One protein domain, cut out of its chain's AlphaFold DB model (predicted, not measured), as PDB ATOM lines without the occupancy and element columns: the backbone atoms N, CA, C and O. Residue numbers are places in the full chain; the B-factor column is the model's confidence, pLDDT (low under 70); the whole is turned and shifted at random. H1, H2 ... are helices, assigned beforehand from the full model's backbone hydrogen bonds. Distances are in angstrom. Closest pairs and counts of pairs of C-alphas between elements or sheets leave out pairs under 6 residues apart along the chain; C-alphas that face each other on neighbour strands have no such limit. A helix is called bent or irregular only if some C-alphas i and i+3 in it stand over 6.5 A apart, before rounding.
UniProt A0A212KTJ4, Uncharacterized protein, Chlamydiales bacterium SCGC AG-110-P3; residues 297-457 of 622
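AT A GLANCE: This is residues 297 to 457 of the 622 residues of an uncharacterized protein of Chlamydiales bacterium SCGC AG-110-P3 (UniProt A0A212KTJ4). Two helical lobes are joined through one long helix, H7. The larger lobe is an up-and-down bundle of H8, H9 and H10, with H1 packed on H7 and H8; the smaller groups the short helices H3, H4, H5 and H6, and H2 crosses the first turns of H7. The printed part has 161 residues with ten named helices, H1 to H10 in chain order, and no named strand: its class is all helix. It is compact, with a radius of gyration of the C-alphas of 16.6 A, but elongated, spanning 53 by 35 by 26 A.

IN THESE COORDINATES: Find C-alpha 367 at (118.492, 156.010, 180.367); from there H7, residues 367 to 387, runs 30.3 A to C-alpha 387 at (102.395, 181.674, 178.609). After it come H8, residues 396 to 415, 29.1 A long with a kink of 28 degrees near residue 408, H9, residues 420 to 433, 18.7 A long, and H10, residues 438 to 455, 25.9 A long and ending at (83.819, 162.511, 179.021). Before H7 look for H1, residues 297 to 304; H2, residues 309 to 320; H3, residues 323 to 330; H4, residues 333 to 338; H5, residues 344 to 350; and H6, residues 352 to 362. H2 and H4 are irregular: C-alphas 310 and 313 are 8.5 A apart, C-alphas 334 and 337 7.0 A.

HOW THE PARTS SIT: Start at H7, the hub, which touches five helices. Its residues 375 to 382 touch H9, closest at the C-alphas of Leu 379 and Ser 430, 4.5 A. It touches H1 at a shallow tilt of 15 degrees, opposite ways, closest at Ser 297 and Val 383, C-alphas 6.5 A apart. H9 and H10 form a hairpin, C-alphas 433 and 441 being closest at 4.3 A. H8 touches H10, closest at C-alphas 402 and 442, 4.2 A. At the other end of H7, C-alphas 312 and 368 are the closest of H2 and H7, 5.0 A, and C-alphas 360 and 367 of H6 and H7, 5.7 A. H6 touches H4, closest at C-alphas 334 and 359, 6.3 A; H3 touches H5, closest at C-alphas 326 and 345, 6.3 A. H3, H4, H5 and H6 are apart from H8, H9 and H10. Every O i to N i+4 pair is within hydrogen-bond range in H3, H5, H6, H7 and H9, against 3 of 4 in H1, 6 of 8 in H2, 14 of 16 in H8, 13 of 14 in H10 and 0 of 2 in H4, where 2 of 3 O i to N i+3 pairs are.

THE WHOLE: The C-alphas of Glu 337 and Ile 457 are the two farthest apart, 55.2 A. The printed part has no cut and no long link. Confidence is under 70 at residues 337 to 344, 433 to 436 and 453 to 457.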
ATOM      1  N   SER A 297     101.109 177.167 184.200       93.25
ATOM      2  CA  SER A 297     102.162 176.735 185.128       93.25
ATOM      3  C   SER A 297     101.759 175.491 185.932       93.25
ATOM      4  O   SER A 297     102.608 174.667 186.277       93.25
ATOM      5  N   LYS A 298     100.450 175.290 186.128       94.88
ATOM      6  CA  LYS A 298      99.845 174.131 186.796       94.88
ATOM      7  C   LYS A 298     100.053 172.798 186.070       94.88
ATOM      8  O   LYS A 298      99.971 171.747 186.705       94.88
ATOM      9  N   LEU A 299     100.372 172.806 184.772       94.50
ATOM     10  CA  LEU A 299     100.666 171.576 184.022       94.50
ATOM     11  C   LEU A 299     101.914 170.857 184.551       94.50
ATOM     12  O   LEU A 299     101.955 169.628 184.540       94.50
ATOM     13  N   MET A 300     102.908 171.601 185.045       95.12
ATOM     14  CA  MET A 300     104.157 171.020 185.548       95.12
ATOM     15  C   MET A 300     103.945 170.222 186.847       95.12
ATOM     16  O   MET A 300     104.326 169.053 186.871       95.12
ATOM     17  N   PRO A 301     103.260 170.758 187.881       94.69
ATOM     18  CA  PRO A 301     102.842 169.963 189.034       94.69
ATOM     19  C   PRO A 301     102.033 168.715 188.666       94.69
ATOM     20  O   PRO A 301     102.282 167.651 189.225       94.69
ATOM     21  N   LEU A 302     101.095 168.809 187.713       93.75
ATOM     22  CA  LEU A 302     100.321 167.646 187.259       93.75
ATOM     23  C   LEU A 302     101.220 166.585 186.616       93.75
ATOM     24  O   LEU A 302     101.043 165.397 186.875       93.75
ATOM     25  N   PHE A 303     102.204 166.999 185.823       94.31
ATOM     26  CA  PHE A 303     103.195 166.101 185.240       94.31
ATOM     27  C   PHE A 303     104.074 165.422 186.291       94.31
ATOM     28  O   PHE A 303     104.364 164.236 186.157       94.31
ATOM     29  N   ASP A 304     104.444 166.148 187.346       93.25
ATOM     30  CA  ASP A 304     105.271 165.644 188.449       93.25
ATOM     31  C   ASP A 304     104.578 164.591 189.318       93.25
ATOM     32  O   ASP A 304     105.252 163.853 190.033       93.25
ATOM     33  N   THR A 305     103.248 164.473 189.241       91.75
ATOM     34  CA  THR A 305     102.519 163.400 189.941       91.75
ATOM     35  C   THR A 305     102.758 162.007 189.350       91.75
ATOM     36  O   THR A 305     102.473 161.009 190.007       91.75
ATOM     37  N   VAL A 306     103.299 161.915 188.130       91.75
ATOM     38  CA  VAL A 306     103.513 160.650 187.420       91.75
ATOM     39  C   VAL A 306     104.982 160.235 187.510       91.75
ATOM     40  O   VAL A 306     105.882 160.989 187.141       91.75
ATOM     41  N   ASP A 307     105.241 158.994 187.927       92.88
ATOM     42  CA  ASP A 307     106.584 158.413 187.869       92.88
ATOM     43  C   ASP A 307     106.944 158.015 186.426       92.88
ATOM     44  O   ASP A 307     106.758 156.881 185.984       92.88
ATOM     45  N   TRP A 308     107.451 158.979 185.659       94.44
ATOM     46  CA  TRP A 308     107.875 158.760 184.273       94.44
ATOM     47  C   TRP A 308     109.113 157.871 184.153       94.44
ATOM     48  O   TRP A 308     109.283 157.195 183.137       94.44
ATOM     49  N   ALA A 309     109.970 157.841 185.176       93.62
ATOM     50  CA  ALA A 309     111.199 157.055 185.157       93.62
ATOM     51  C   ALA A 309     110.917 155.545 185.220       93.62
ATOM     52  O   ALA A 309     111.691 154.763 184.666       93.62
ATOM     53  N   SER A 310     109.802 155.108 185.813       93.06
ATOM     54  CA  SER A 310     109.375 153.701 185.729       93.06
ATOM     55  C   SER A 310     108.761 153.316 184.376       93.06
ATOM     56  O   SER A 310     108.585 152.130 184.096       93.06
ATOM     57  N   LYS A 311     108.488 154.283 183.488       92.88
ATOM     58  CA  LYS A 311     107.833 154.074 182.182       92.88
ATOM     59  C   LYS A 311     108.805 154.056 180.994       92.88
ATOM     60  O   LYS A 311     108.408 154.340 179.864       92.88
ATOM     61  N   GLU A 312     110.066 153.677 181.211       92.31
ATOM     62  CA  GLU A 312     111.140 153.707 180.200       92.31
ATOM     63  C   GLU A 312     110.740 153.086 178.848       92.31
ATOM     64  O   GLU A 312     110.945 153.700 177.803       92.31
ATOM     65  N   SER A 313     110.120 151.899 178.846       90.56
ATOM     66  CA  SER A 313     109.732 151.205 177.606       90.56
ATOM     67  C   SER A 313     108.733 152.010 176.759       90.56
ATOM     68  O   SER A 313     108.852 152.064 175.530       90.56
ATOM     69  N   LEU A 314     107.776 152.681 177.411       91.19
ATOM     70  CA  LEU A 314     106.804 153.549 176.748       91.19
ATOM     71  C   LEU A 314     107.501 154.769 176.139       91.19
ATOM     72  O   LEU A 314     107.278 155.083 174.966       91.19
ATOM     73  N   LEU A 315     108.370 155.420 176.917       92.06
ATOM     74  CA  LEU A 315     109.097 156.611 176.485       92.06
ATOM     75  C   LEU A 315     110.059 156.301 175.336       92.06
ATOM     76  O   LEU A 315     110.031 156.989 174.319       92.06
ATOM     77  N   SER A 316     110.824 155.211 175.436       90.94
ATOM     78  CA  SER A 316     111.717 154.740 174.374       90.94
ATOM     79  C   SER A 316     110.958 154.538 173.058       90.94
ATOM     80  O   SER A 316     111.349 155.072 172.019       90.94
ATOM     81  N   LYS A 317     109.798 153.865 173.093       88.75
ATOM     82  CA  LYS A 317     108.964 153.661 171.897       88.75
ATOM     83  C   LYS A 317     108.445 154.975 171.306       88.75
ATOM     84  O   LYS A 317     108.349 155.085 170.082       88.75
ATOM     85  N   LYS A 318     108.082 155.951 172.141       86.94
ATOM     86  CA  LYS A 318     107.624 157.271 171.680       86.94
ATOM     87  C   LYS A 318     108.768 158.051 171.032       86.94
ATOM     88  O   LYS A 318     108.650 158.419 169.866       86.94
ATOM     89  N   PHE A 319     109.896 158.199 171.722       87.44
ATOM     90  CA  PHE A 319     111.053 158.954 171.238       87.44
ATOM     91  C   PHE A 319     111.735 158.329 170.015       87.44
ATOM     92  O   PHE A 319     112.185 159.053 169.131       87.44
ATOM     93  N   LYS A 320     111.747 156.997 169.890       86.44
ATOM     94  CA  LYS A 320     112.270 156.298 168.701       86.44
ATOM     95  C   LYS A 320     111.559 156.696 167.403       86.44
ATOM     96  O   LYS A 320     112.148 156.627 166.322       86.44
ATOM     97  N   ASN A 321     110.292 157.091 167.509       78.62
ATOM     98  CA  ASN A 321     109.476 157.514 166.377       78.62
ATOM     99  C   ASN A 321     109.430 159.042 166.206       78.62
ATOM    100  O   ASN A 321     108.878 159.505 165.213       78.62
ATOM    101  N   ASP A 322     110.023 159.820 167.117       75.75
ATOM    102  CA  ASP A 322     110.088 161.278 167.010       75.75
ATOM    103  C   ASP A 322     111.348 161.706 166.242       75.75
ATOM    104  O   ASP A 322     112.461 161.690 166.765       75.75
ATOM    105  N   GLU A 323     111.181 162.111 164.982       73.25
ATOM    106  CA  GLU A 323     112.291 162.539 164.118       73.25
ATOM    107  C   GLU A 323     113.099 163.708 164.686       73.25
ATOM    108  O   GLU A 323     114.305 163.779 164.455       73.25
ATOM    109  N   ARG A 324     112.486 164.586 165.487       72.69
ATOM    110  CA  ARG A 324     113.184 165.729 166.093       72.69
ATOM    111  C   ARG A 324     114.077 165.278 167.233       72.69
ATOM    112  O   ARG A 324     115.198 165.764 167.357       72.69
ATOM    113  N   PHE A 325     113.607 164.321 168.031       82.50
ATOM    114  CA  PHE A 325     114.438 163.691 169.048       82.50
ATOM    115  C   PHE A 325     115.635 162.980 168.403       82.50
ATOM    116  O   PHE A 325     116.764 163.132 168.867       82.50
ATOM    117  N   LEU A 326     115.419 162.285 167.282       83.69
ATOM    118  CA  LEU A 326     116.502 161.653 166.521       83.69
ATOM    119  C   LEU A 326     117.497 162.681 165.948       83.69
ATOM    120  O   LEU A 326     118.705 162.456 166.019       83.69
ATOM    121  N   GLU A 327     117.031 163.822 165.431       78.06
ATOM    122  CA  GLU A 327     117.899 164.929 164.988       78.06
ATOM    123  C   GLU A 327     118.664 165.575 166.159       78.06
ATOM    124  O   GLU A 327     119.853 165.885 166.039       78.06
ATOM    125  N   LYS A 328     118.030 165.724 167.329       81.88
ATOM    126  CA  LYS A 328     118.684 166.211 168.555       81.88
ATOM    127  C   LYS A 328     119.779 165.254 169.020       81.88
ATOM    128  O   LYS A 328     120.876 165.710 169.349       81.88
ATOM    129  N   LEU A 329     119.509 163.945 169.003       85.50
ATOM    130  CA  LEU A 329     120.514 162.914 169.267       85.50
ATOM    131  C   LEU A 329     121.667 163.027 168.270       85.50
ATOM    132  O   LEU A 329     122.816 163.141 168.682       85.50
ATOM    133  N   LYS A 330     121.369 163.084 166.968       81.88
ATOM    134  CA  LYS A 330     122.368 163.218 165.899       81.88
ATOM    135  C   LYS A 330     123.290 164.425 166.088       81.88
ATOM    136  O   LYS A 330     124.487 164.338 165.827       81.88
ATOM    137  N   GLY A 331     122.736 165.556 166.521       77.81
ATOM    138  CA  GLY A 331     123.483 166.786 166.783       77.81
ATOM    139  C   GLY A 331     124.335 166.757 168.057       77.81
ATOM    140  O   GLY A 331     125.119 167.688 168.275       77.81
ATOM    141  N   HIS A 332     124.200 165.725 168.898       84.62
ATOM    142  CA  HIS A 332     124.875 165.654 170.187       84.62
ATOM    143  C   HIS A 332     126.401 165.538 170.016       84.62
ATOM    144  O   HIS A 332     126.865 164.729 169.208       84.62
ATOM    145  N   PRO A 333     127.212 166.300 170.777       83.38
ATOM    146  CA  PRO A 333     128.673 166.255 170.678       83.38
ATOM    147  C   PRO A 333     129.259 164.843 170.788       83.38
ATOM    148  O   PRO A 333     130.119 164.495 169.983       83.38
ATOM    149  N   ALA A 334     128.727 164.025 171.699       83.38
ATOM    150  CA  ALA A 334     129.139 162.635 171.906       83.38
ATOM    151  C   ALA A 334     128.967 161.728 170.670       83.38
ATOM    152  O   ALA A 334     129.622 160.698 170.575       83.38
ATOM    153  N   LEU A 335     128.116 162.101 169.704       80.75
ATOM    154  CA  LEU A 335     127.895 161.330 168.473       80.75
ATOM    155  C   LEU A 335     128.670 161.876 167.261       80.75
ATOM    156  O   LEU A 335     128.607 161.299 166.177       80.75
ATOM    157  N   LYS A 336     129.435 162.969 167.412       70.31
ATOM    158  CA  LYS A 336     130.205 163.565 166.298       70.31
ATOM    159  C   LYS A 336     131.340 162.668 165.799       70.31
ATOM    160  O   LYS A 336     131.706 162.752 164.626       70.31
ATOM    161  N   GLU A 337     131.885 161.811 166.660       62.56
ATOM    162  CA  GLU A 337     132.970 160.882 166.312       62.56
ATOM    163  C   GLU A 337     132.497 159.701 165.450       62.56
ATOM    164  O   GLU A 337     133.290 159.123 164.708       62.56
ATOM    165  N   GLU A 338     131.191 159.412 165.447       65.62
ATOM    166  CA  GLU A 338     130.582 158.298 164.703       65.62
ATOM    167  C   GLU A 338     130.472 158.566 163.181       65.62
ATOM    168  O   GLU A 338     130.015 157.707 162.433       65.62
ATOM    169  N   LYS A 339     130.916 159.740 162.686       61.56
ATOM    170  CA  LYS A 339     130.935 160.126 161.250       61.56
ATOM    171  C   LYS A 339     129.614 159.859 160.510       61.56
ATOM    172  O   LYS A 339     129.599 159.452 159.346       61.56
ATOM    173  N   LEU A 340     128.518 160.139 161.197       62.03
ATOM    174  CA  LEU A 340     127.150 160.092 160.705       62.03
ATOM    175  C   LEU A 340     127.021 160.995 159.431       62.03
ATOM    176  O   LEU A 340     127.396 162.171 159.438       62.03
ATOM    177  N   GLY A 341     126.606 160.410 158.292       52.31
ATOM    178  CA  GLY A 341     126.440 161.032 156.964       52.31
ATOM    179  C   GLY A 341     124.990 161.393 156.549       52.31
ATOM    180  O   GLY A 341     124.020 161.331 157.277       52.31
ATOM    181  N   SER A 342     124.721 161.792 155.305       44.41
ATOM    182  CA  SER A 342     123.394 162.365 154.959       44.41
ATOM    183  C   SER A 342     122.168 161.411 155.006       44.41
ATOM    184  O   SER A 342     121.085 161.842 154.621       44.41
ATOM    185  N   LYS A 343     122.304 160.149 155.458       54.03
ATOM    186  CA  LYS A 343     121.223 159.146 155.642       54.03
ATOM    187  C   LYS A 343     121.050 158.666 157.104       54.03
ATOM    188  O   LYS A 343     120.519 157.586 157.336       54.03
ATOM    189  N   ASP A 344     121.507 159.435 158.093       68.81
ATOM    190  CA  ASP A 344     121.688 158.922 159.466       68.81
ATOM    191  C   ASP A 344     120.444 158.661 160.299       68.81
ATOM    192  O   ASP A 344     120.529 157.861 161.222       68.81
ATOM    193  N   LEU A 345     119.308 159.314 160.046       70.25
ATOM    194  CA  LEU A 345     118.152 159.141 160.935       70.25
ATOM    195  C   LEU A 345     117.649 157.695 160.943       70.25
ATOM    196  O   LEU A 345     117.280 157.192 161.999       70.25
ATOM    197  N   ASP A 346     117.719 156.998 159.807       73.56
ATOM    198  CA  ASP A 346     117.375 155.576 159.723       73.56
ATOM    199  C   ASP A 346     118.371 154.700 160.494       73.56
ATOM    200  O   ASP A 346     117.977 153.709 161.109       73.56
ATOM    201  N   LEU A 347     119.656 155.073 160.500       77.94
ATOM    202  CA  LEU A 347     120.689 154.382 161.272       77.94
ATOM    203  C   LEU A 347     120.484 154.603 162.774       77.94
ATOM    204  O   LEU A 347     120.506 153.643 163.540       77.94
ATOM    205  N   ILE A 348     120.221 155.847 163.182       81.38
ATOM    206  CA  ILE A 348     119.916 156.192 164.574       81.38
ATOM    207  C   ILE A 348     118.640 155.486 165.019       81.38
ATOM    208  O   ILE A 348     118.602 154.927 166.105       81.38
ATOM    209  N   ARG A 349     117.609 155.430 164.173       84.12
ATOM    210  CA  ARG A 349     116.368 154.708 164.470       84.12
ATOM    211  C   ARG A 349     116.595 153.199 164.586       84.12
ATOM    212  O   ARG A 349     115.960 152.553 165.420       84.12
ATOM    213  N   LYS A 350     117.479 152.621 163.768       85.06
ATOM    214  CA  LYS A 350     117.811 151.190 163.813       85.06
ATOM    215  C   LYS A 350     118.570 150.823 165.091       85.06
ATOM    216  O   LYS A 350     118.150 149.891 165.772       85.06
ATOM    217  N   ASP A 351     119.589 151.601 165.445       86.25
ATOM    218  CA  ASP A 351     120.455 151.364 166.611       86.25
ATOM    219  C   ASP A 351     120.130 152.328 167.772       86.25
ATOM    220  O   ASP A 351     121.012 152.784 168.500       86.25
ATOM    221  N   PHE A 352     118.844 152.653 167.936       90.06
ATOM    222  CA  PHE A 352     118.344 153.698 168.839       90.06
ATOM    223  C   PHE A 352     118.868 153.566 170.270       90.06
ATOM    224  O   PHE A 352     119.407 154.527 170.820       90.06
ATOM    225  N   ASP A 353     118.789 152.363 170.835       91.06
ATOM    226  CA  ASP A 353     119.178 152.107 172.223       91.06
ATOM    227  C   ASP A 353     120.678 152.361 172.449       91.06
ATOM    228  O   ASP A 353     121.066 152.899 173.485       91.06
ATOM    229  N   ARG A 354     121.531 152.066 171.451       89.69
ATOM    230  CA  ARG A 354     122.977 152.349 171.514       89.69
ATOM    231  C   ARG A 354     123.235 153.852 171.587       89.69
ATOM    232  O   ARG A 354     124.014 154.295 172.427       89.69
ATOM    233  N   TYR A 355     122.613 154.635 170.709       89.94
ATOM    234  CA  TYR A 355     122.855 156.080 170.655       89.94
ATOM    235  C   TYR A 355     122.298 156.806 171.879       89.94
ATOM    236  O   TYR A 355     122.953 157.704 172.406       89.94
ATOM    237  N   VAL A 356     121.135 156.379 172.374       92.31
ATOM    238  CA  VAL A 356     120.589 156.874 173.641       92.31
ATOM    239  C   VAL A 356     121.525 156.534 174.798       92.31
ATOM    240  O   VAL A 356     121.821 157.417 175.596       92.31
ATOM    241  N   ALA A 357     122.049 155.306 174.865       91.50
ATOM    242  CA  ALA A 357     122.993 154.916 175.909       91.50
ATOM    243  C   ALA A 357     124.245 155.809 175.911       91.50
ATOM    244  O   ALA A 357     124.613 156.321 176.968       91.50
ATOM    245  N   ILE A 358     124.837 156.082 174.740       89.44
ATOM    246  CA  ILE A 358     126.002 156.975 174.604       89.44
ATOM    247  C   ILE A 358     125.685 158.386 175.121       89.44
ATOM    248  O   ILE A 358     126.434 158.932 175.927       89.44
ATOM    249  N   VAL A 359     124.564 158.972 174.690       90.50
ATOM    250  CA  VAL A 359     124.173 160.334 175.097       90.50
ATOM    251  C   VAL A 359     123.809 160.403 176.584       90.50
ATOM    252  O   VAL A 359     124.151 161.373 177.258       90.50
ATOM    253  N   SER A 360     123.148 159.374 177.116       91.50
ATOM    254  CA  SER A 360     122.806 159.288 178.540       91.50
ATOM    255  C   SER A 360     124.056 159.178 179.423       91.50
ATOM    256  O   SER A 360     124.152 159.861 180.443       91.50
ATOM    257  N   ALA A 361     125.057 158.406 178.978       90.50
ATOM    258  CA  ALA A 361     126.332 158.245 179.664       90.50
ATOM    259  C   ALA A 361     127.143 159.548 179.670       90.50
ATOM    260  O   ALA A 361     127.661 159.926 180.715       90.50
ATOM    261  N   ASP A 362     127.181 160.278 178.549       89.44
ATOM    262  CA  ASP A 362     127.823 161.601 178.466       89.44
ATOM    263  C   ASP A 362     127.216 162.611 179.461       89.44
ATOM    264  O   ASP A 362     127.912 163.466 180.003       89.44
ATOM    265  N   ARG A 363     125.919 162.473 179.767       87.94
ATOM    266  CA  ARG A 363     125.211 163.298 180.760       87.94
ATOM    267  C   ARG A 363     125.270 162.764 182.193       87.94
ATOM    268  O   ARG A 363     124.729 163.417 183.082       87.94
ATOM    269  N   ASN A 364     125.928 161.628 182.434       91.31
ATOM    270  CA  ASN A 364     125.930 160.913 183.717       91.31
ATOM    271  C   ASN A 364     124.520 160.601 184.249       91.31
ATOM    272  O   ASN A 364     124.273 160.648 185.456       91.31
ATOM    273  N   THR A 365     123.591 160.267 183.353       92.62
ATOM    274  CA  THR A 365     122.190 160.020 183.703       92.62
ATOM    275  C   THR A 365     121.768 158.626 183.238       92.62
ATOM    276  O   THR A 365     121.987 158.294 182.075       92.62
ATOM    277  N   PRO A 366     121.118 157.806 184.087       94.62
ATOM    278  CA  PRO A 366     120.474 156.569 183.645       94.62
ATOM    279  C   PRO A 366     119.466 156.816 182.511       94.62
ATOM    280  O   PRO A 366     118.789 157.844 182.501       94.62
ATOM    281  N   VAL A 367     119.336 155.871 181.574       93.25
ATOM    282  CA  VAL A 367     118.492 156.010 180.367       93.25
ATOM    283  C   VAL A 367     117.041 156.371 180.699       93.25
ATOM    284  O   VAL A 367     116.458 157.256 180.072       93.25
ATOM    285  N   ASN A 368     116.464 155.744 181.720       92.81
ATOM    286  CA  ASN A 368     115.099 156.019 182.156       92.81
ATOM    287  C   ASN A 368     114.909 157.455 182.677       92.81
ATOM    288  O   ASN A 368     113.945 158.128 182.309       92.81
ATOM    289  N   ILE A 369     115.856 157.957 183.475       94.44
ATOM    290  CA  ILE A 369     115.855 159.341 183.970       94.44
ATOM    291  C   ILE A 369     116.130 160.317 182.819       94.44
ATOM    292  O   ILE A 369     115.530 161.387 182.760       94.44
ATOM    293  N   PHE A 370     116.994 159.948 181.869       94.19
ATOM    294  CA  PHE A 370     117.243 160.740 180.668       94.19
ATOM    295  C   PHE A 370     115.954 160.946 179.865       94.19
ATOM    296  O   PHE A 370     115.608 162.090 179.579       94.19
ATOM    297  N   PHE A 371     115.193 159.885 179.582       94.62
ATOM    298  CA  PHE A 371     113.911 160.019 178.887       94.62
ATOM    299  C   PHE A 371     112.881 160.842 179.668       94.62
ATOM    300  O   PHE A 371     112.202 161.674 179.066       94.62
ATOM    301  N   ALA A 372     112.773 160.652 180.986       94.62
ATOM    302  CA  ALA A 372     111.864 161.441 181.821       94.62
ATOM    303  C   ALA A 372     112.218 162.941 181.798       94.62
ATOM    304  O   ALA A 372     111.333 163.787 181.661       94.62
ATOM    305  N   ASN A 373     113.511 163.276 181.857       93.88
ATOM    306  CA  ASN A 373     113.994 164.655 181.775       93.88
ATOM    307  C   ASN A 373     113.751 165.280 180.399       93.88
ATOM    308  O   ASN A 373     113.373 166.447 180.314       93.88
ATOM    309  N   GLU A 374     113.954 164.517 179.324       92.00
ATOM    310  CA  GLU A 374     113.664 164.977 177.964       92.00
ATOM    311  C   GLU A 374     112.163 165.249 177.793       92.00
ATOM    312  O   GLU A 374     111.794 166.319 177.314       92.00
ATOM    313  N   LEU A 375     111.295 164.356 178.282       93.50
ATOM    314  CA  LEU A 375     109.843 164.551 178.247       93.50
ATOM    315  C   LEU A 375     109.403 165.782 179.055       93.50
ATOM    316  O   LEU A 375     108.620 166.597 178.569       93.50
ATOM    317  N   ARG A 376     109.947 165.949 180.268       94.56
ATOM    318  CA  ARG A 376     109.701 167.129 181.109       94.56
ATOM    319  C   ARG A 376     110.106 168.417 180.399       94.56
ATOM    320  O   ARG A 376     109.368 169.395 180.452       94.56
ATOM    321  N   GLY A 377     111.267 168.415 179.745       92.31
ATOM    322  CA  GLY A 377     111.760 169.563 178.984       92.31
ATOM    323  C   GLY A 377     110.829 169.946 177.835       92.31
ATOM    324  O   GLY A 377     110.610 171.132 177.600       92.31
ATOM    325  N   GLN A 378     110.230 168.958 177.165       91.31
ATOM    326  CA  GLN A 378     109.225 169.211 176.134       91.31
ATOM    327  C   GLN A 378     107.956 169.849 176.721       91.31
ATOM    328  O   GLN A 378     107.467 170.837 176.174       91.31
ATOM    329  N   LEU A 379     107.446 169.360 177.856       94.19
ATOM    330  CA  LEU A 379     106.280 169.980 178.497       94.19
ATOM    331  C   LEU A 379     106.565 171.405 178.992       94.19
ATOM    332  O   LEU A 379     105.748 172.298 178.784       94.19
ATOM    333  N   ASP A 380     107.728 171.636 179.601       93.50
ATOM    334  CA  ASP A 380     108.162 172.971 180.034       93.50
ATOM    335  C   ASP A 380     108.206 173.950 178.851       93.50
ATOM    336  O   ASP A 380     107.746 175.090 178.941       93.50
ATOM    337  N   GLN A 381     108.680 173.485 177.692       90.25
ATOM    338  CA  GLN A 381     108.672 174.284 176.473       90.25
ATOM    339  C   GLN A 381     107.246 174.600 175.989       90.25
ATOM    340  O   GLN A 381     106.984 175.747 175.615       90.25
ATOM    341  N   LEU A 382     106.312 173.639 176.053       93.12
ATOM    342  CA  LEU A 382     104.891 173.900 175.784       93.12
ATOM    343  C   LEU A 382     104.348 174.992 176.711       93.12
ATOM    344  O   LEU A 382     103.745 175.948 176.228       93.12
ATOM    345  N   VAL A 383     104.582 174.884 178.022       93.75
ATOM    346  CA  VAL A 383     104.114 175.867 179.015       93.75
ATOM    347  C   VAL A 383     104.639 177.265 178.685       93.75
ATOM    348  O   VAL A 383     103.857 178.215 178.633       93.75
ATOM    349  N   LYS A 384     105.926 177.390 178.337       90.94
ATOM    350  CA  LYS A 384     106.517 178.666 177.900       90.94
ATOM    351  C   LYS A 384     105.853 179.231 176.648       90.94
ATOM    352  O   LYS A 384     105.653 180.443 176.565       90.94
ATOM    353  N   TYR A 385     105.503 178.390 175.671       90.19
ATOM    354  CA  TYR A 385     104.763 178.837 174.487       90.19
ATOM    355  C   TYR A 385     103.362 179.341 174.842       90.19
ATOM    356  O   TYR A 385     102.956 180.402 174.365       90.19
ATOM    357  N   LEU A 386     102.632 178.611 175.690       91.12
ATOM    358  CA  LEU A 386     101.268 178.967 176.088       91.12
ATOM    359  C   LEU A 386     101.231 180.257 176.932       91.12
ATOM    360  O   LEU A 386     100.362 181.106 176.716       91.12
ATOM    361  N   ASN A 387     102.218 180.452 177.812       89.56
ATOM    362  CA  ASN A 387     102.395 181.674 178.609       89.56
ATOM    363  C   ASN A 387     102.932 182.866 177.795       89.56
ATOM    364  O   ASN A 387     102.883 184.005 178.256       89.56
ATOM    365  N   GLY A 388     103.440 182.633 176.580       85.19
ATOM    366  CA  GLY A 388     104.077 183.665 175.759       85.19
ATOM    367  C   GLY A 388     105.485 184.057 176.222       85.19
ATOM    368  O   GLY A 388     105.982 185.106 175.821       85.19
ATOM    369  N   GLU A 389     106.131 183.224 177.041       85.56
ATOM    370  CA  GLU A 389     107.533 183.367 177.463       85.56
ATOM    371  C   GLU A 389     108.510 182.964 176.346       85.56
ATOM    372  O   GLU A 389     109.664 183.389 176.327       85.56
ATOM    373  N   SER A 390     108.045 182.141 175.404       84.06
ATOM    374  CA  SER A 390     108.804 181.667 174.250       84.06
ATOM    375  C   SER A 390     107.949 181.711 172.982       84.06
ATOM    376  O   SER A 390     106.724 181.580 173.028       84.06
ATOM    377  N   ARG A 391     108.591 181.876 171.819       82.12
ATOM    378  CA  ARG A 391     107.920 181.892 170.514       82.12
ATOM    379  C   ARG A 391     107.918 180.488 169.908       82.12
ATOM    380  O   ARG A 391     108.966 179.988 169.506       82.12
ATOM    381  N   ALA A 392     106.738 179.880 169.776       81.94
ATOM    382  CA  ALA A 392     106.585 178.669 168.970       81.94
ATOM    383  C   ALA A 392     106.832 178.992 167.486       81.94
ATOM    384  O   ALA A 392     106.400 180.045 167.006       81.94
ATOM    385  N   THR A 393     107.497 178.093 166.751       79.25
ATOM    386  CA  THR A 393     107.612 178.214 165.283       79.25
ATOM    387  C   THR A 393     106.219 178.080 164.662       79.25
ATOM    388  O   THR A 393     105.447 177.241 165.110       79.25
ATOM    389  N   GLY A 394     105.899 178.872 163.638       77.69
ATOM    390  CA  GLY A 394     104.602 178.843 162.953       77.69
ATOM    391  C   GLY A 394     103.681 180.014 163.312       77.69
ATOM    392  O   GLY A 394     104.090 181.003 163.932       77.69
ATOM    393  N   THR A 395     102.423 179.926 162.884       80.19
ATOM    394  CA  THR A 395     101.446 181.023 162.973       80.19
ATOM    395  C   THR A 395     101.030 181.312 164.424       80.19
ATOM    396  O   THR A 395     100.940 180.402 165.253       80.19
ATOM    397  N   GLN A 396     100.811 182.585 164.757       83.75
ATOM    398  CA  GLN A 396     100.240 183.020 166.036       83.75
ATOM    399  C   GLN A 396      98.761 182.663 166.138       83.75
ATOM    400  O   GLN A 396      98.283 182.441 167.244       83.75
ATOM    401  N   GLN A 397      98.040 182.600 165.014       82.88
ATOM    402  CA  GLN A 397      96.648 182.148 165.001       82.88
ATOM    403  C   GLN A 397      96.526 180.696 165.472       82.88
ATOM    404  O   GLN A 397      95.709 180.422 166.345       82.88
ATOM    405  N   ASP A 398      97.380 179.791 164.978       83.62
ATOM    406  CA  ASP A 398      97.375 178.397 165.438       83.62
ATOM    407  C   ASP A 398      97.733 178.301 166.932       83.62
ATOM    408  O   ASP A 398      97.148 177.505 167.662       83.62
ATOM    409  N   LEU A 399      98.659 179.138 167.418       88.25
ATOM    410  CA  LEU A 399      98.999 179.175 168.843       88.25
ATOM    411  C   LEU A 399      97.848 179.732 169.696       88.25
ATOM    412  O   LEU A 399      97.642 179.262 170.812       88.25
ATOM    413  N   ASP A 400      97.094 180.713 169.198       88.88
ATOM    414  CA  ASP A 400      95.928 181.257 169.901       88.88
ATOM    415  C   ASP A 400      94.814 180.210 170.032       88.88
ATOM    416  O   ASP A 400      94.315 179.996 171.138       88.88
ATOM    417  N   ASP A 401      94.511 179.489 168.944       86.25
ATOM    418  CA  ASP A 401      93.596 178.339 168.952       86.25
ATOM    419  C   ASP A 401      94.077 177.288 169.978       86.25
ATOM    420  O   ASP A 401      93.313 176.826 170.831       86.25
ATOM    421  N   ALA A 402      95.378 176.970 169.972       90.44
ATOM    422  CA  ALA A 402      95.970 176.022 170.910       90.44
ATOM    423  C   ALA A 402      95.835 176.454 172.377       90.44
ATOM    424  O   ALA A 402      95.542 175.620 173.231       90.44
ATOM    425  N   ILE A 403      96.022 177.740 172.679       91.94
ATOM    426  CA  ILE A 403      95.878 178.299 174.030       91.94
ATOM    427  C   ILE A 403      94.432 178.211 174.500       91.94
ATOM    428  O   ILE A 403      94.185 177.811 175.637       91.94
ATOM    429  N   GLN A 404      93.473 178.524 173.628       90.06
ATOM    430  CA  GLN A 404      92.056 178.377 173.952       90.06
ATOM    431  C   GLN A 404      91.715 176.918 174.273       90.06
ATOM    432  O   GLN A 404      91.046 176.651 175.272       90.06
ATOM    433  N   ASN A 405      92.229 175.966 173.494       89.81
ATOM    434  CA  ASN A 405      92.008 174.543 173.744       89.81
ATOM    435  C   ASN A 405      92.678 174.063 175.030       89.81
ATOM    436  O   ASN A 405      92.020 173.462 175.876       89.81
ATOM    437  N   CYS A 406      93.964 174.370 175.218       93.00
ATOM    438  CA  CYS A 406      94.700 174.012 176.427       93.00
ATOM    439  C   CYS A 406      94.060 174.619 177.681       93.00
ATOM    440  O   CYS A 406      94.034 173.960 178.717       93.00
ATOM    441  N   SER A 407      93.479 175.821 177.585       92.56
ATOM    442  CA  SER A 407      92.790 176.443 178.721       92.56
ATOM    443  C   SER A 407      91.556 175.665 179.173       92.56
ATOM    444  O   SER A 407      91.223 175.680 180.352       92.56
ATOM    445  N   LYS A 408      90.896 174.953 178.252       88.56
ATOM    446  CA  LYS A 408      89.764 174.063 178.544       88.56
ATOM    447  C   LYS A 408      90.225 172.680 179.016       88.56
ATOM    448  O   LYS A 408      89.525 172.030 179.784       88.56
ATOM    449  N   LEU A 409      91.394 172.225 178.556       89.94
ATOM    450  CA  LEU A 409      91.991 170.950 178.965       89.94
ATOM    451  C   LEU A 409      92.507 170.983 180.405       89.94
ATOM    452  O   LEU A 409      92.375 169.992 181.116       89.94
ATOM    453  N   LEU A 410      93.095 172.100 180.836       92.56
ATOM    454  CA  LEU A 410      93.750 172.194 182.139       92.56
ATOM    455  C   LEU A 410      92.796 171.896 183.318       92.56
ATOM    456  O   LEU A 410      93.112 170.981 184.079       92.56
ATOM    457  N   PRO A 411      91.612 172.530 183.439       89.44
ATOM    458  CA  PRO A 411      90.662 172.205 184.507       89.44
ATOM    459  C   PRO A 411      90.204 170.742 184.500       89.44
ATOM    460  O   PRO A 411      89.956 170.159 185.552       89.44
ATOM    461  N   TYR A 412      90.104 170.127 183.315       87.69
ATOM    462  CA  TYR A 412      89.775 168.707 183.201       87.69
ATOM    463  C   TYR A 412      90.884 167.833 183.791       87.69
ATOM    464  O   TYR A 412      90.607 166.957 184.606       87.69
ATOM    465  N   LEU A 413      92.141 168.111 183.438       89.19
ATOM    466  CA  LEU A 413      93.300 167.384 183.960       89.19
ATOM    467  C   LEU A 413      93.476 167.552 185.473       89.19
ATOM    468  O   LEU A 413      93.886 166.600 186.132       89.19
ATOM    469  N   GLU A 414      93.152 168.726 186.028       89.31
ATOM    470  CA  GLU A 414      93.124 168.951 187.482       89.31
ATOM    471  C   GLU A 414      92.039 168.112 188.177       89.31
ATOM    472  O   GLU A 414      92.237 167.654 189.302       89.31
ATOM    473  N   GLY A 415      90.898 167.899 187.512       83.50
ATOM    474  CA  GLY A 415      89.787 167.093 188.024       83.50
ATOM    475  C   GLY A 415      89.996 165.579 187.914       83.50
ATOM    476  O   GLY A 415      89.335 164.815 188.625       83.50
ATOM    477  N   LEU A 416      90.912 165.125 187.052       82.50
ATOM    478  CA  LEU A 416      91.263 163.714 186.952       82.50
ATOM    479  C   LEU A 416      92.058 163.271 188.186       82.50
ATOM    480  O   LEU A 416      93.069 163.865 188.563       82.50
ATOM    481  N   LYS A 417      91.640 162.146 188.780       76.88
ATOM    482  CA  LYS A 417      92.500 161.388 189.704       76.88
ATOM    483  C   LYS A 417      93.732 160.874 188.945       76.88
ATOM    484  O   LYS A 417      93.771 160.946 187.720       76.88
ATOM    485  N   ASP A 418      94.718 160.324 189.650       70.94
ATOM    486  CA  ASP A 418      95.888 159.704 189.012       70.94
ATOM    487  C   ASP A 418      95.472 158.450 188.222       70.94
ATOM    488  O   ASP A 418      95.448 157.326 188.724       70.94
ATOM    489  N   THR A 419      95.049 158.680 186.980       78.62
ATOM    490  CA  THR A 419      94.523 157.697 186.039       78.62
ATOM    491  C   THR A 419      95.444 157.583 184.831       78.62
ATOM    492  O   THR A 419      96.146 158.525 184.465       78.62
ATOM    493  N   ILE A 420      95.379 156.436 184.149       84.44
ATOM    494  CA  ILE A 420      96.050 156.214 182.856       84.44
ATOM    495  C   ILE A 420      95.660 157.302 181.843       84.44
ATOM    496  O   ILE A 420      96.483 157.736 181.049       84.44
ATOM    497  N   GLU A 421      94.423 157.799 181.907       84.25
ATOM    498  CA  GLU A 421      93.956 158.886 181.048       84.25
ATOM    499  C   GLU A 421      94.750 160.182 181.269       84.25
ATOM    500  O   GLU A 421      95.212 160.792 180.305       84.25
ATOM    501  N   LYS A 422      94.977 160.582 182.528       86.88
ATOM    502  CA  LYS A 422      95.798 161.757 182.857       86.88
ATOM    503  C   LYS A 422      97.223 161.595 182.319       86.88
ATOM    504  O   LYS A 422      97.770 162.530 181.735       86.88
ATOM    505  N   GLU A 423      97.802 160.402 182.460       90.12
ATOM    506  CA  GLU A 423      99.124 160.082 181.913       90.12
ATOM    507  C   GLU A 423      99.160 160.184 180.382       90.12
ATOM    508  O   GLU A 423     100.062 160.817 179.832       90.12
ATOM    509  N   ASP A 424      98.177 159.614 179.684       88.56
ATOM    510  CA  ASP A 424      98.104 159.634 178.221       88.56
ATOM    511  C   ASP A 424      97.983 161.062 177.676       88.56
ATOM    512  O   ASP A 424      98.660 161.420 176.705       88.56
ATOM    513  N   PHE A 425      97.175 161.905 178.324       90.50
ATOM    514  CA  PHE A 425      97.036 163.316 177.968       90.50
ATOM    515  C   PHE A 425      98.347 164.079 178.148       90.50
ATOM    516  O   PHE A 425      98.789 164.772 177.228       90.50
ATOM    517  N   LEU A 426      98.988 163.935 179.311       92.44
ATOM    518  CA  LEU A 426     100.251 164.606 179.618       92.44
ATOM    519  C   LEU A 426     101.371 164.136 178.687       92.44
ATOM    520  O   LEU A 426     102.119 164.963 178.164       92.44
ATOM    521  N   LEU A 427     101.455 162.833 178.407       91.19
ATOM    522  CA  LEU A 427     102.416 162.269 177.460       91.19
ATOM    523  C   LEU A 427     102.200 162.830 176.053       91.19
ATOM    524  O   LEU A 427     103.164 163.218 175.390       91.19
ATOM    525  N   LYS A 428     100.944 162.893 175.591       88.56
ATOM    526  CA  LYS A 428     100.623 163.403 174.256       88.56
ATOM    527  C   LYS A 428     100.919 164.898 174.134       88.56
ATOM    528  O   LYS A 428     101.573 165.293 173.174       88.56
ATOM    529  N   LEU A 429     100.522 165.713 175.115       89.62
ATOM    530  CA  LEU A 429     100.863 167.142 175.159       89.62
ATOM    531  C   LEU A 429     102.379 167.363 175.171       89.62
ATOM    532  O   LEU A 429     102.871 168.235 174.460       89.62
ATOM    533  N   SER A 430     103.122 166.550 175.918       88.56
ATOM    534  CA  SER A 430     104.579 166.670 176.010       88.56
ATOM    535  C   SER A 430     105.258 166.329 174.678       88.56
ATOM    536  O   SER A 430     105.983 167.156 174.139       88.56
ATOM    537  N   VAL A 431     104.973 165.167 174.081       80.31
ATOM    538  CA  VAL A 431     105.663 164.715 172.853       80.31
ATOM    539  C   VAL A 431     105.160 165.437 171.597       80.31
ATOM    540  O   VAL A 431     105.941 165.896 170.756       80.31
ATOM    541  N   GLU A 432     103.838 165.539 171.443       73.56
ATOM    542  CA  GLU A 432     103.205 166.081 170.235       73.56
ATOM    543  C   GLU A 432     102.947 167.595 170.324       73.56
ATOM    544  O   GLU A 432     102.791 168.238 169.288       73.56
ATOM    545  N   GLY A 433     102.952 168.186 171.526       69.38
ATOM    546  CA  GLY A 433     102.853 169.636 171.741       69.38
ATOM    547  C   GLY A 433     104.181 170.316 172.105       69.38
ATOM    548  O   GLY A 433     104.477 171.383 171.580       69.38
ATOM    549  N   GLY A 434     105.021 169.708 172.942       61.16
ATOM    550  CA  GLY A 434     106.199 170.355 173.545       61.16
ATOM    551  C   GLY A 434     107.263 170.900 172.597       61.16
ATOM    552  O   GLY A 434     107.653 172.061 172.702       61.16
ATOM    553  N   ASP A 435     107.697 170.095 171.630       62.19
ATOM    554  CA  ASP A 435     108.717 170.492 170.641       62.19
ATOM    555  C   ASP A 435     108.120 170.841 169.266       62.19
ATOM    556  O   ASP A 435     108.839 170.949 168.266       62.19
ATOM    557  N   TYR A 436     106.787 170.892 169.143       67.81
ATOM    558  CA  TYR A 436     106.119 171.072 167.847       67.81
ATOM    559  C   TYR A 436     105.918 172.555 167.524       67.81
ATOM    560  O   TYR A 436     105.886 173.418 168.400       67.81
ATOM    561  N   CYS A 437     105.781 172.862 166.233       78.06
ATOM    562  CA  CYS A 437     105.305 174.167 165.788       78.06
ATOM    563  C   CYS A 437     103.894 174.443 166.343       78.06
ATOM    564  O   CYS A 437     103.182 173.520 166.747       78.06
ATOM    565  N   SER A 438     103.458 175.702 166.321       82.81
ATOM    566  CA  SER A 438     102.132 176.115 166.797       82.81
ATOM    567  C   SER A 438     100.996 175.266 166.214       82.81
ATOM    568  O   SER A 438     100.063 174.916 166.935       82.81
ATOM    569  N   ARG A 439     101.118 174.830 164.953       77.94
ATOM    570  CA  ARG A 439     100.168 173.917 164.305       77.94
ATOM    571  C   ARG A 439     100.113 172.528 164.947       77.94
ATOM    572  O   ARG A 439      99.027 171.983 165.135       77.94
ATOM    573  N   GLY A 440     101.261 171.956 165.314       78.88
ATOM    574  CA  GLY A 440     101.314 170.669 166.014       78.88
ATOM    575  C   GLY A 440     100.696 170.746 167.412       78.88
ATOM    576  O   GLY A 440      99.944 169.848 167.799       78.88
ATOM    577  N   ILE A 441     100.915 171.863 168.118       87.38
ATOM    578  CA  ILE A 441     100.285 172.130 169.418       87.38
ATOM    579  C   ILE A 441      98.765 172.204 169.268       87.38
ATOM    580  O   ILE A 441      98.053 171.489 169.971       87.38
ATOM    581  N   LYS A 442      98.276 173.019 168.324       86.50
ATOM    582  CA  LYS A 442      96.845 173.170 168.023       86.50
ATOM    583  C   LYS A 442      96.184 171.829 167.741       86.50
ATOM    584  O   LYS A 442      95.195 171.490 168.375       86.50
ATOM    585  N   ARG A 443      96.751 171.037 166.826       78.75
ATOM    586  CA  ARG A 443      96.198 169.727 166.463       78.75
ATOM    587  C   ARG A 443      96.100 168.807 167.678       78.75
ATOM    588  O   ARG A 443      95.083 168.149 167.878       78.75
ATOM    589  N   THR A 444      97.165 168.754 168.473       84.69
ATOM    590  CA  THR A 444      97.221 167.905 169.664       84.69
ATOM    591  C   THR A 444      96.165 168.327 170.681       84.69
ATOM    592  O   THR A 444      95.431 167.478 171.187       84.69
ATOM    593  N   SER A 445      96.040 169.630 170.945       88.69
ATOM    594  CA  SER A 445      95.055 170.154 171.889       88.69
ATOM    595  C   SER A 445      93.616 170.045 171.372       88.69
ATOM    596  O   SER A 445      92.739 169.712 172.160       88.69
ATOM    597  N   ASP A 446      93.366 170.211 170.068       81.50
ATOM    598  CA  ASP A 446      92.065 169.966 169.416       81.50
ATOM    599  C   ASP A 446      91.614 168.505 169.578       81.50
ATOM    600  O   ASP A 446      90.459 168.215 169.912       81.50
ATOM    601  N   GLU A 447      92.527 167.561 169.328       77.25
ATOM    602  CA  GLU A 447      92.252 166.128 169.443       77.25
ATOM    603  C   GLU A 447      91.950 165.726 170.886       77.25
ATOM    604  O   GLU A 447      90.993 164.990 171.123       77.25
ATOM    605  N   LEU A 448      92.736 166.225 171.844       85.25
ATOM    606  CA  LEU A 448      92.508 165.977 173.266       85.25
ATOM    607  C   LEU A 448      91.215 166.640 173.748       85.25
ATOM    608  O   LEU A 448      90.433 166.001 174.443       85.25
ATOM    609  N   LEU A 449      90.928 167.878 173.336       83.00
ATOM    610  CA  LEU A 449      89.701 168.575 173.730       83.00
ATOM    611  C   LEU A 449      88.461 167.841 173.218       83.00
ATOM    612  O   LEU A 449      87.474 167.704 173.938       83.00
ATOM    613  N   SER A 450      88.532 167.300 172.001       71.94
ATOM    614  CA  SER A 450      87.466 166.465 171.443       71.94
ATOM    615  C   SER A 450      87.209 165.202 172.274       71.94
ATOM    616  O   SER A 450      86.061 164.757 172.344       71.94
ATOM    617  N   GLN A 451      88.245 164.629 172.901       75.44
ATOM    618  CA  GLN A 451      88.117 163.493 173.822       75.44
ATOM    619  C   GLN A 451      87.517 163.932 175.160       75.44
ATOM    620  O   GLN A 451      86.530 163.341 175.591       75.44
ATOM    621  N   VAL A 452      88.026 165.016 175.760       76.56
ATOM    622  CA  VAL A 452      87.475 165.600 177.000       76.56
ATOM    623  C   VAL A 452      85.990 165.858 176.853       76.56
ATOM    624  O   VAL A 452      85.205 165.404 177.670       76.56
ATOM    625  N   MET A 453      85.576 166.477 175.752       68.88
ATOM    626  CA  MET A 453      84.172 166.737 175.464       68.88
ATOM    627  C   MET A 453      83.283 165.489 175.390       68.88
ATOM    628  O   MET A 453      82.071 165.631 175.477       68.88
ATOM    629  N   MET A 454      83.818 164.282 175.190       64.06
ATOM    630  CA  MET A 454      83.017 163.055 175.293       64.06
ATOM    631  C   MET A 454      82.817 162.616 176.749       64.06
ATOM    632  O   MET A 454      81.789 162.013 177.061       64.06
ATOM    633  N   HIS A 455      83.771 162.938 177.623       64.44
ATOM    634  CA  HIS A 455      83.819 162.511 179.021       64.44
ATOM    635  C   HIS A 455      83.253 163.554 179.998       64.44
ATOM    636  O   HIS A 455      82.602 163.189 180.971       64.44
ATOM    637  N   SER A 456      83.451 164.843 179.721       55.56
ATOM    638  CA  SER A 456      83.208 165.968 180.629       55.56
ATOM    639  C   SER A 456      81.885 166.695 180.379       55.56
ATOM    640  O   SER A 456      81.771 167.879 180.706       55.56
ATOM    641  N   ILE A 457      80.909 166.061 179.717       56.12
ATOM    642  CA  ILE A 457      79.655 166.755 179.417       56.12
ATOM    643  C   ILE A 457      78.878 166.935 180.721       56.12
ATOM    644  O   ILE A 457      78.425 165.971 181.332       56.12
TER     645      ILE A 457